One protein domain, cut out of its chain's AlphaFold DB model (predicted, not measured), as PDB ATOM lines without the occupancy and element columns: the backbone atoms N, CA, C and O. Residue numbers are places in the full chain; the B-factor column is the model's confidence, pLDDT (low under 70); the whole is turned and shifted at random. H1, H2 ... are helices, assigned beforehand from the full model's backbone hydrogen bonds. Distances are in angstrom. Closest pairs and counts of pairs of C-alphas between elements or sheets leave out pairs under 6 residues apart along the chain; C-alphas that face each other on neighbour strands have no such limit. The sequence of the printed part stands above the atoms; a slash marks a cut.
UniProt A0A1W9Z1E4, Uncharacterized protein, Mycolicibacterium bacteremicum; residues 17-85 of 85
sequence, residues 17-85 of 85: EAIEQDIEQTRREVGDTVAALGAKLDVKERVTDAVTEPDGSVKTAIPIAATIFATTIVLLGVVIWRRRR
ATOM      1  N   GLU A  17      96.029 158.060  93.135       87.38
ATOM      2  CA  GLU A  17      95.131 157.005  92.645       87.38
ATOM      3  C   GLU A  17      95.881 155.730  92.218       87.38
ATOM      4  O   GLU A  17      95.441 154.619  92.507       87.38
ATOM      5  N   ALA A  18      97.056 155.876  91.598       85.06
ATOM      6  CA  ALA A  18      97.883 154.739  91.200       85.06
ATOM      7  C   ALA A  18      98.479 154.015  92.420       85.06
ATOM      8  O   ALA A  18      98.542 152.789  92.435       85.06
ATOM      9  N   ILE A  19      98.867 154.764  93.457       89.12
ATOM     10  CA  ILE A  19      99.363 154.202  94.721       89.12
ATOM     11  C   ILE A  19      98.242 153.478  95.480       89.12
ATOM     12  O   ILE A  19      98.452 152.392  96.011       89.12
ATOM     13  N   GLU A  20      97.037 154.049  95.527       91.00
ATOM     14  CA  GLU A  20      95.883 153.411  96.174       91.00
ATOM     15  C   GLU A  20      95.511 152.087  95.498       91.00
ATOM     16  O   GLU A  20      95.265 151.089  96.182       91.00
ATOM     17  N   GLN A  21      95.517 152.062  94.163       88.56
ATOM     18  CA  GLN A  21      95.247 150.852  93.394       88.56
ATOM     19  C   GLN A  21      96.291 149.757  93.657       88.56
ATOM     20  O   GLN A  21      95.926 148.594  93.841       88.56
ATOM     21  N   ASP A  22      97.567 150.129  93.707       86.25
ATOM     22  CA  ASP A  22      98.683 149.216  93.960       86.25
ATOM     23  C   ASP A  22      98.650 148.622  95.379       86.25
ATOM     24  O   ASP A  22      98.767 147.409  95.570       86.25
ATOM     25  N   ILE A  23      98.361 149.453  96.386       88.50
ATOM     26  CA  ILE A  23      98.178 148.997  97.770       88.50
ATOM     27  C   ILE A  23      97.034 147.986  97.856       88.50
ATOM     28  O   ILE A  23      97.149 146.972  98.550       88.50
ATOM     29  N   GLU A  24      95.919 148.257  97.185       88.12
ATOM     30  CA  GLU A  24      94.765 147.364  97.195       88.12
ATOM     31  C   GLU A  24      95.065 146.037  96.478       88.12
ATOM     32  O   GLU A  24      94.672 144.972  96.960       88.12
ATOM     33  N   GLN A  25      95.811 146.071  95.372       86.06
ATOM     34  CA  GLN A  25      96.292 144.863  94.703       86.06
ATOM     35  C   GLN A  25      97.218 144.051  95.619       86.06
ATOM     36  O   GLN A  25      96.965 142.868  95.861       86.06
ATOM     37  N   THR A  26      98.222 144.696  96.212       88.44
ATOM     38  CA  THR A  26      99.180 144.058  97.124       88.44
ATOM     39  C   THR A  26      98.482 143.436  98.334       88.44
ATOM     40  O   THR A  26      98.803 142.320  98.748       88.44
ATOM     41  N   ARG A  27      97.469 144.110  98.898       88.62
ATOM     42  CA  ARG A  27      96.661 143.567 100.004       88.62
ATOM     43  C   ARG A  27      95.971 142.260  99.629       88.62
ATOM     44  O   ARG A  27      95.936 141.348 100.457       88.62
ATOM     45  N   ARG A  28      95.440 142.156  98.409       87.31
ATOM     46  CA  ARG A  28      94.799 140.927  97.917       87.31
ATOM     47  C   ARG A  28      95.816 139.811  97.726       87.31
ATOM     48  O   ARG A  28      95.610 138.725  98.254       87.31
ATOM     49  N   GLU A  29      96.940 140.093  97.073       83.50
ATOM     50  CA  GLU A  29      97.989 139.095  96.821       83.50
ATOM     51  C   GLU A  29      98.594 138.530  98.118       83.50
ATOM     52  O   GLU A  29      98.796 137.317  98.256       83.50
ATOM     53  N   VAL A  30      98.834 139.390  99.113       91.50
ATOM     54  CA  VAL A  30      99.283 138.956 100.444       91.50
ATOM     55  C   VAL A  30      98.196 138.140 101.144       91.50
ATOM     56  O   VAL A  30      98.506 137.109 101.741       91.50
ATOM     57  N   GLY A  31      96.929 138.554 101.046       88.38
ATOM     58  CA  GLY A  31      95.790 137.807 101.585       88.38
ATOM     59  C   GLY A  31      95.694 136.390 101.016       88.38
ATOM     60  O   GLY A  31      95.627 135.423 101.778       88.38
ATOM     61  N   ASP A  32      95.784 136.255  99.694       83.50
ATOM     62  CA  ASP A  32      95.764 134.969  98.993       83.50
ATOM     63  C   ASP A  32      96.967 134.096  99.367       83.50
ATOM     64  O   ASP A  32      96.836 132.887  99.583       83.50
ATOM     65  N   THR A  33      98.145 134.705  99.520       86.94
ATOM     66  CA  THR A  33      99.359 133.996  99.943       86.94
ATOM     67  C   THR A  33      99.229 133.470 101.370       86.94
ATOM     68  O   THR A  33      99.561 132.312 101.638       86.94
ATOM     69  N   VAL A  34      98.708 134.279 102.294       89.75
ATOM     70  CA  VAL A  34      98.462 133.861 103.681       89.75
ATOM     71  C   VAL A  34      97.401 132.762 103.733       89.75
ATOM     72  O   VAL A  34      97.592 131.780 104.449       89.75
ATOM     73  N   ALA A  35      96.335 132.858 102.936       82.88
ATOM     74  CA  ALA A  35      95.321 131.813 102.835       82.88
ATOM     75  C   ALA A  35      95.910 130.493 102.305       82.88
ATOM     76  O   ALA A  35      95.659 129.427 102.870       82.88
ATOM     77  N   ALA A  36      96.757 130.549 101.272       84.31
ATOM     78  CA  ALA A  36      97.437 129.378 100.727       84.31
ATOM     79  C   ALA A  36      98.424 128.749 101.727       84.31
ATOM     80  O   ALA A  36      98.527 127.520 101.811       84.31
ATOM     81  N   LEU A  37      99.143 129.567 102.503       86.88
ATOM     82  CA  LEU A  37     100.012 129.094 103.583       86.88
ATOM     83  C   LEU A  37      99.195 128.463 104.717       86.88
ATOM     84  O   LEU A  37      99.538 127.371 105.166       86.88
ATOM     85  N   GLY A  38      98.082 129.082 105.113       85.19
ATOM     86  CA  GLY A  38      97.139 128.526 106.086       85.19
ATOM     87  C   GLY A  38      96.587 127.170 105.647       85.19
ATOM     88  O   GLY A  38      96.634 126.212 106.413       85.19
ATOM     89  N   ALA A  39      96.180 127.038 104.383       80.06
ATOM     90  CA  ALA A  39      95.711 125.770 103.823       80.06
ATOM     91  C   ALA A  39      96.789 124.669 103.857       80.06
ATOM     92  O   ALA A  39      96.488 123.504 104.119       80.06
ATOM     93  N   LYS A  40      98.066 125.009 103.628       77.38
ATOM     94  CA  LYS A  40      99.175 124.041 103.750       77.38
ATOM     95  C   LYS A  40      99.399 123.593 105.194       77.38
ATOM     96  O   LYS A  40      99.750 122.433 105.415       77.38
ATOM     97  N   LEU A  41      99.217 124.496 106.155       80.19
ATOM     98  CA  LEU A  41      99.331 124.177 107.575       80.19
ATOM     99  C   LEU A  41      98.161 123.310 108.054       80.19
ATOM    100  O   LEU A  41      98.418 122.311 108.718       80.19
ATOM    101  N   ASP A  42      96.931 123.596 107.622       75.06
ATOM    102  CA  ASP A  42      95.742 122.786 107.935       75.06
ATOM    103  C   ASP A  42      95.897 121.337 107.443       75.06
ATOM    104  O   ASP A  42      95.637 120.389 108.180       75.06
ATOM    105  N   VAL A  43      96.431 121.121 106.232       70.06
ATOM    106  CA  VAL A  43      96.719 119.760 105.735       70.06
ATOM    107  C   VAL A  43      97.757 119.046 106.607       70.06
ATOM    108  O   VAL A  43      97.602 117.859 106.897       70.06
ATOM    109  N   LYS A  44      98.811 119.744 107.051       67.75
ATOM    110  CA  LYS A  44      99.829 119.159 107.938       67.75
ATOM    111  C   LYS A  44      99.245 118.810 109.305       67.75
ATOM    112  O   LYS A  44      99.566 117.748 109.836       67.75
ATOM    113  N   GLU A  45      98.410 119.678 109.861       68.62
ATOM    114  CA  GLU A  45      97.740 119.455 111.140       68.62
ATOM    115  C   GLU A  45      96.774 118.274 111.048       68.62
ATOM    116  O   GLU A  45      96.924 117.329 111.813       68.62
ATOM    117  N   ARG A  46      95.904 118.227 110.032       63.84
ATOM    118  CA  ARG A  46      94.992 117.096 109.789       63.84
ATOM    119  C   ARG A  46      95.715 115.765 109.621       63.84
ATOM    120  O   ARG A  46      95.249 114.750 110.124       63.84
ATOM    121  N   VAL A  47      96.840 115.744 108.903       65.31
ATOM    122  CA  VAL A  47      97.647 114.522 108.761       65.31
ATOM    123  C   VAL A  47      98.274 114.138 110.095       65.31
ATOM    124  O   VAL A  47      98.272 112.960 110.428       65.31
ATOM    125  N   THR A  48      98.772 115.108 110.865       65.31
ATOM    126  CA  THR A  48      99.367 114.860 112.186       65.31
ATOM    127  C   THR A  48      98.321 114.327 113.168       65.31
ATOM    128  O   THR A  48      98.581 113.331 113.836       65.31
ATOM    129  N   ASP A  49      97.130 114.918 113.195       66.94
ATOM    130  CA  ASP A  49      96.005 114.509 114.041       66.94
ATOM    131  C   ASP A  49      95.456 113.131 113.631       66.94
ATOM    132  O   ASP A  49      95.158 112.280 114.465       66.94
ATOM    133  N   ALA A  50      95.427 112.828 112.327       64.94
ATOM    134  CA  ALA A  50      95.036 111.505 111.843       64.94
ATOM    135  C   ALA A  50      96.010 110.385 112.262       64.94
ATOM    136  O   ALA A  50      95.592 109.228 112.371       64.94
ATOM    137  N   VAL A  51      97.292 110.704 112.483       59.69
ATOM    138  CA  VAL A  51      98.343 109.717 112.798       59.69
ATOM    139  C   VAL A  51      98.819 109.739 114.249       59.69
ATOM    140  O   VAL A  51      99.577 108.847 114.621       59.69
ATOM    141  N   THR A  52      98.389 110.700 115.068       61.69
ATOM    142  CA  THR A  52      98.861 110.879 116.452       61.69
ATOM    143  C   THR A  52      97.706 110.705 117.436       61.69
ATOM    144  O   THR A  52      96.609 111.209 117.218       61.69
ATOM    145  N   GLU A  53      97.924 109.955 118.510       63.25
ATOM    146  CA  GLU A  53      97.003 109.872 119.646       63.25
ATOM    147  C   GLU A  53      97.182 111.071 120.595       63.25
ATOM    148  O   GLU A  53      98.222 111.731 120.579       63.25
ATOM    149  N   PRO A  54      96.181 111.389 121.438       61.94
ATOM    150  CA  PRO A  54      96.234 112.541 122.347       61.94
ATOM    151  C   PRO A  54      97.371 112.486 123.386       61.94
ATOM    152  O   PRO A  54      97.622 113.477 124.066       61.94
ATOM    153  N   ASP A  55      98.061 111.352 123.519       67.31
ATOM    154  CA  ASP A  55      99.247 111.159 124.357       67.31
ATOM    155  C   ASP A  55     100.575 111.445 123.618       67.31
ATOM    156  O   ASP A  55     101.648 111.328 124.211       67.31
ATOM    157  N   GLY A  56     100.522 111.839 122.341       57.38
ATOM    158  CA  GLY A  56     101.695 112.099 121.503       57.38
ATOM    159  C   GLY A  56     102.291 110.849 120.849       57.38
ATOM    160  O   GLY A  56     103.306 110.955 120.157       57.38
ATOM    161  N   SER A  57     101.674 109.678 121.027       64.12
ATOM    162  CA  SER A  57     102.097 108.437 120.380       64.12
ATOM    163  C   SER A  57     101.594 108.383 118.936       64.12
ATOM    164  O   SER A  57     100.440 108.693 118.644       64.12
ATOM    165  N   VAL A  58     102.446 107.963 117.994       59.62
ATOM    166  CA  VAL A  58     101.998 107.665 116.623       59.62
ATOM    167  C   VAL A  58     101.112 106.421 116.679       59.62
ATOM    168  O   VAL A  58     101.564 105.387 117.180       59.62
ATOM    169  N   LYS A  59      99.883 106.503 116.147       58.94
ATOM    170  CA  LYS A  59      98.909 105.401 116.084       58.94
ATOM    171  C   LYS A  59      99.531 104.187 115.402       58.94
ATOM    172  O   LYS A  59      99.446 104.009 114.188       58.94
ATOM    173  N   THR A  60     100.120 103.299 116.196       53.56
ATOM    174  CA  THR A  60     100.635 102.000 115.748       53.56
ATOM    175  C   THR A  60      99.501 100.981 115.831       53.56
ATOM    176  O   THR A  60      99.625  99.905 116.399       53.56
ATOM    177  N   ALA A  61      98.336 101.340 115.301       49.12
ATOM    178  CA  ALA A  61      97.198 100.443 115.204       49.12
ATOM    179  C   ALA A  61      97.080 100.064 113.740       49.12
ATOM    180  O   ALA A  61      96.498 100.837 112.996       49.12
ATOM    181  N   ILE A  62      97.676  98.937 113.327       61.31
ATOM    182  CA  ILE A  62      97.624  98.400 111.956       61.31
ATOM    183  C   ILE A  62      96.171  98.438 111.449       61.31
ATOM    184  O   ILE A  62      95.371  97.610 111.892       61.31
ATOM    185  N   PRO A  63      95.799  99.336 110.510       45.38
ATOM    186  CA  PRO A  63      94.466  99.339 109.943       45.38
ATOM    187  C   PRO A  63      94.567  99.073 108.439       45.38
ATOM    188  O   PRO A  63      95.410  99.608 107.720       45.38
ATOM    189  N   ILE A  64      93.643  98.289 107.912       50.16
ATOM    190  CA  ILE A  64      93.569  97.926 106.487       50.16
ATOM    191  C   ILE A  64      93.423  99.183 105.572       50.16
ATOM    192  O   ILE A  64      93.561  99.110 104.356       50.16
ATOM    193  N   ALA A  65      93.240 100.381 106.142       47.56
ATOM    194  CA  ALA A  65      93.282 101.669 105.448       47.56
ATOM    195  C   ALA A  65      94.697 102.139 105.019       47.56
ATOM    196  O   ALA A  65      94.820 102.871 104.035       47.56
ATOM    197  N   ALA A  66      95.776 101.706 105.687       51.41
ATOM    198  CA  ALA A  66      97.147 102.135 105.367       51.41
ATOM    199  C   ALA A  66      97.683 101.541 104.047       51.41
ATOM    200  O   ALA A  66      98.561 102.119 103.401       51.41
ATOM    201  N   THR A  67      97.126 100.417 103.586       50.34
ATOM    202  CA  THR A  67      97.553  99.776 102.335       50.34
ATOM    203  C   THR A  67      97.165 100.568 101.089       50.34
ATOM    204  O   THR A  67      97.875 100.490 100.089       50.34
ATOM    205  N   ILE A  68      96.099 101.376 101.121       54.81
ATOM    206  CA  ILE A  68      95.625 102.113  99.933       54.81
ATOM    207  C   ILE A  68      96.506 103.343  99.650       54.81
ATOM    208  O   ILE A  68      96.860 103.610  98.501       54.81
ATOM    209  N   PHE A  69      96.947 104.064 100.685       56.69
ATOM    210  CA  PHE A  69      97.837 105.219 100.504       56.69
ATOM    211  C   PHE A  69      99.255 104.805 100.092       56.69
ATOM    212  O   PHE A  69      99.834 105.392  99.180       56.69
ATOM    213  N   ALA A  70      99.796 103.738 100.686       61.94
ATOM    214  CA  ALA A  70     101.099 103.218 100.280       61.94
ATOM    215  C   ALA A  70     101.082 102.699  98.830       61.94
ATOM    216  O   ALA A  70     101.987 103.003  98.054       61.94
ATOM    217  N   THR A  71     100.033 101.973  98.423       61.84
ATOM    218  CA  THR A  71      99.922 101.463  97.043       61.84
ATOM    219  C   THR A  71      99.724 102.573  96.019       61.84
ATOM    220  O   THR A  71     100.337 102.516  94.956       61.84
ATOM    221  N   THR A  72      98.945 103.613  96.324       64.31
ATOM    222  CA  THR A  72      98.774 104.759  95.415       64.31
ATOM    223  C   THR A  72     100.066 105.556  95.232       64.31
ATOM    224  O   THR A  72     100.408 105.874  94.094       64.31
ATOM    225  N   ILE A  73     100.841 105.798  96.297       79.06
ATOM    226  CA  ILE A  73     102.160 106.454  96.202       79.06
ATOM    227  C   ILE A  73     103.144 105.599  95.389       79.06
ATOM    228  O   ILE A  73     103.836 106.120  94.511       79.06
ATOM    229  N   VAL A  74     103.182 104.283  95.627       85.00
ATOM    230  CA  VAL A  74     104.050 103.357  94.879       85.00
ATOM    231  C   VAL A  74     103.661 103.302  93.399       85.00
ATOM    232  O   VAL A  74     104.535 103.417  92.540       85.00
ATOM    233  N   LEU A  75     102.369 103.195  93.073       83.19
ATOM    234  CA  LEU A  75     101.891 103.193  91.687       83.19
ATOM    235  C   LEU A  75     102.229 104.505  90.972       83.19
ATOM    236  O   LEU A  75     102.711 104.474  89.839       83.19
ATOM    237  N   LEU A  76     102.044 105.650  91.635       86.56
ATOM    238  CA  LEU A  76     102.373 106.953  91.061       86.56
ATOM    239  C   LEU A  76     103.882 107.090  90.802       86.56
ATOM    240  O   LEU A  76     104.288 107.537  89.728       86.56
ATOM    241  N   GLY A  77     104.716 106.635  91.743       89.19
ATOM    242  CA  GLY A  77     106.171 106.595  91.587       89.19
ATOM    243  C   GLY A  77     106.618 105.717  90.412       89.19
ATOM    244  O   GLY A  77     107.436 106.145  89.597       89.19
ATOM    245  N   VAL A  78     106.031 104.523  90.267       90.88
ATOM    246  CA  VAL A  78     106.318 103.601  89.152       90.88
ATOM    247  C   VAL A  78     105.897 104.194  87.804       90.88
ATOM    248  O   VAL A  78     106.650 104.100  86.834       90.88
ATOM    249  N   VAL A  79     104.727 104.836  87.726       91.12
ATOM    250  CA  VAL A  79     104.244 105.485  86.494       91.12
ATOM    251  C   VAL A  79     105.166 106.630  86.072       91.12
ATOM    252  O   VAL A  79     105.538 106.718  84.901       91.12
ATOM    253  N   ILE A  80     105.583 107.480  87.014       91.44
ATOM    254  CA  ILE A  80     106.518 108.580  86.740       91.44
ATOM    255  C   ILE A  80     107.874 108.034  86.275       91.44
ATOM    256  O   ILE A  80     108.445 108.551  85.315       91.44
ATOM    257  N   TRP A  81     108.373 106.965  86.902       91.12
ATOM    258  CA  TRP A  81     109.630 106.331  86.506       91.12
ATOM    259  C   TRP A  81     109.564 105.734  85.097       91.12
ATOM    260  O   TRP A  81     110.461 105.966  84.290       91.12
ATOM    261  N   ARG A  82     108.470 105.041  84.756       87.75
ATOM    262  CA  ARG A  82     108.271 104.462  83.419       87.75
ATOM    263  C   ARG A  82     108.087 105.518  82.330       87.75
ATOM    264  O   ARG A  82     108.402 105.253  81.181       87.75
ATOM    265  N   ARG A  83     107.576 106.702  82.670       87.19
ATOM    266  CA  ARG A  83     107.440 107.814  81.718       87.19
ATOM    267  C   ARG A  83     108.759 108.557  81.485       87.19
ATOM    268  O   ARG A  83     108.884 109.268  80.493       87.19
ATOM    269  N   ARG A  84     109.711 108.436  82.413       83.88
ATOM    270  CA  ARG A  84     111.011 109.121  82.360       83.88
ATOM    271  C   ARG A  84     112.146 108.235  81.825       83.88
ATOM    272  O   ARG A  84     113.226 108.761  81.574       83.88
ATOM    273  N   ARG A  85     111.915 106.931  81.674       70.00
ATOM    274  CA  ARG A  85     112.839 105.964  81.070       70.00
ATOM    275  C   ARG A  85     112.411 105.650  79.645       70.00
ATOM    276  O   ARG A  85     113.324 105.477  78.814       70.00
TER     277      ARG A  85
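AT A GLANCE: This is residues 17 to 85 of the 85 residues of an uncharacterized protein of Mycolicibacterium bacteremicum (UniProt A0A1W9Z1E4). Two helices that stay apart make an open V: the long H1 is one arm, the shorter H2 the other, and the loop of residues 52 to 65 joins them at the point of the V. Both arms stick out, with residues 17 to 47 and 62 to 85 standing free. The printed part has 69 residues with two named helices, H1 then H2, and no named strand; its class is all helix. It is extended, with a radius of gyration of the C-alphas of 20.7 A, and flat, spanning 61 by 46 by 13 A.

HOW THE PARTS SIT: Start with H1, residues 17 to 51, then pass the long link of 14 residues to H2, residues 66 to 84. H1 and H2 are apart, with no C-alpha of the one within 8 A of the other. In both helices every O i to N i+4 pair is within hydrogen-bond range.

IN THESE COORDINATES: Find C-alpha 17 at (95.131, 157.005, 92.645); from there H1 runs 51.5 A to C-alpha 51 at (98.343, 109.717, 112.798). H2 runs 27.8 A from C-alpha 66 to C-alpha 84 at (111.011, 109.121, 82.360).

THE WHOLE: The two C-alphas farthest apart, those of Glu 17 and Ile 62, are 61.8 A apart. The printed part has no cut. Look at residues 44 to 72 for pLDDT under 70.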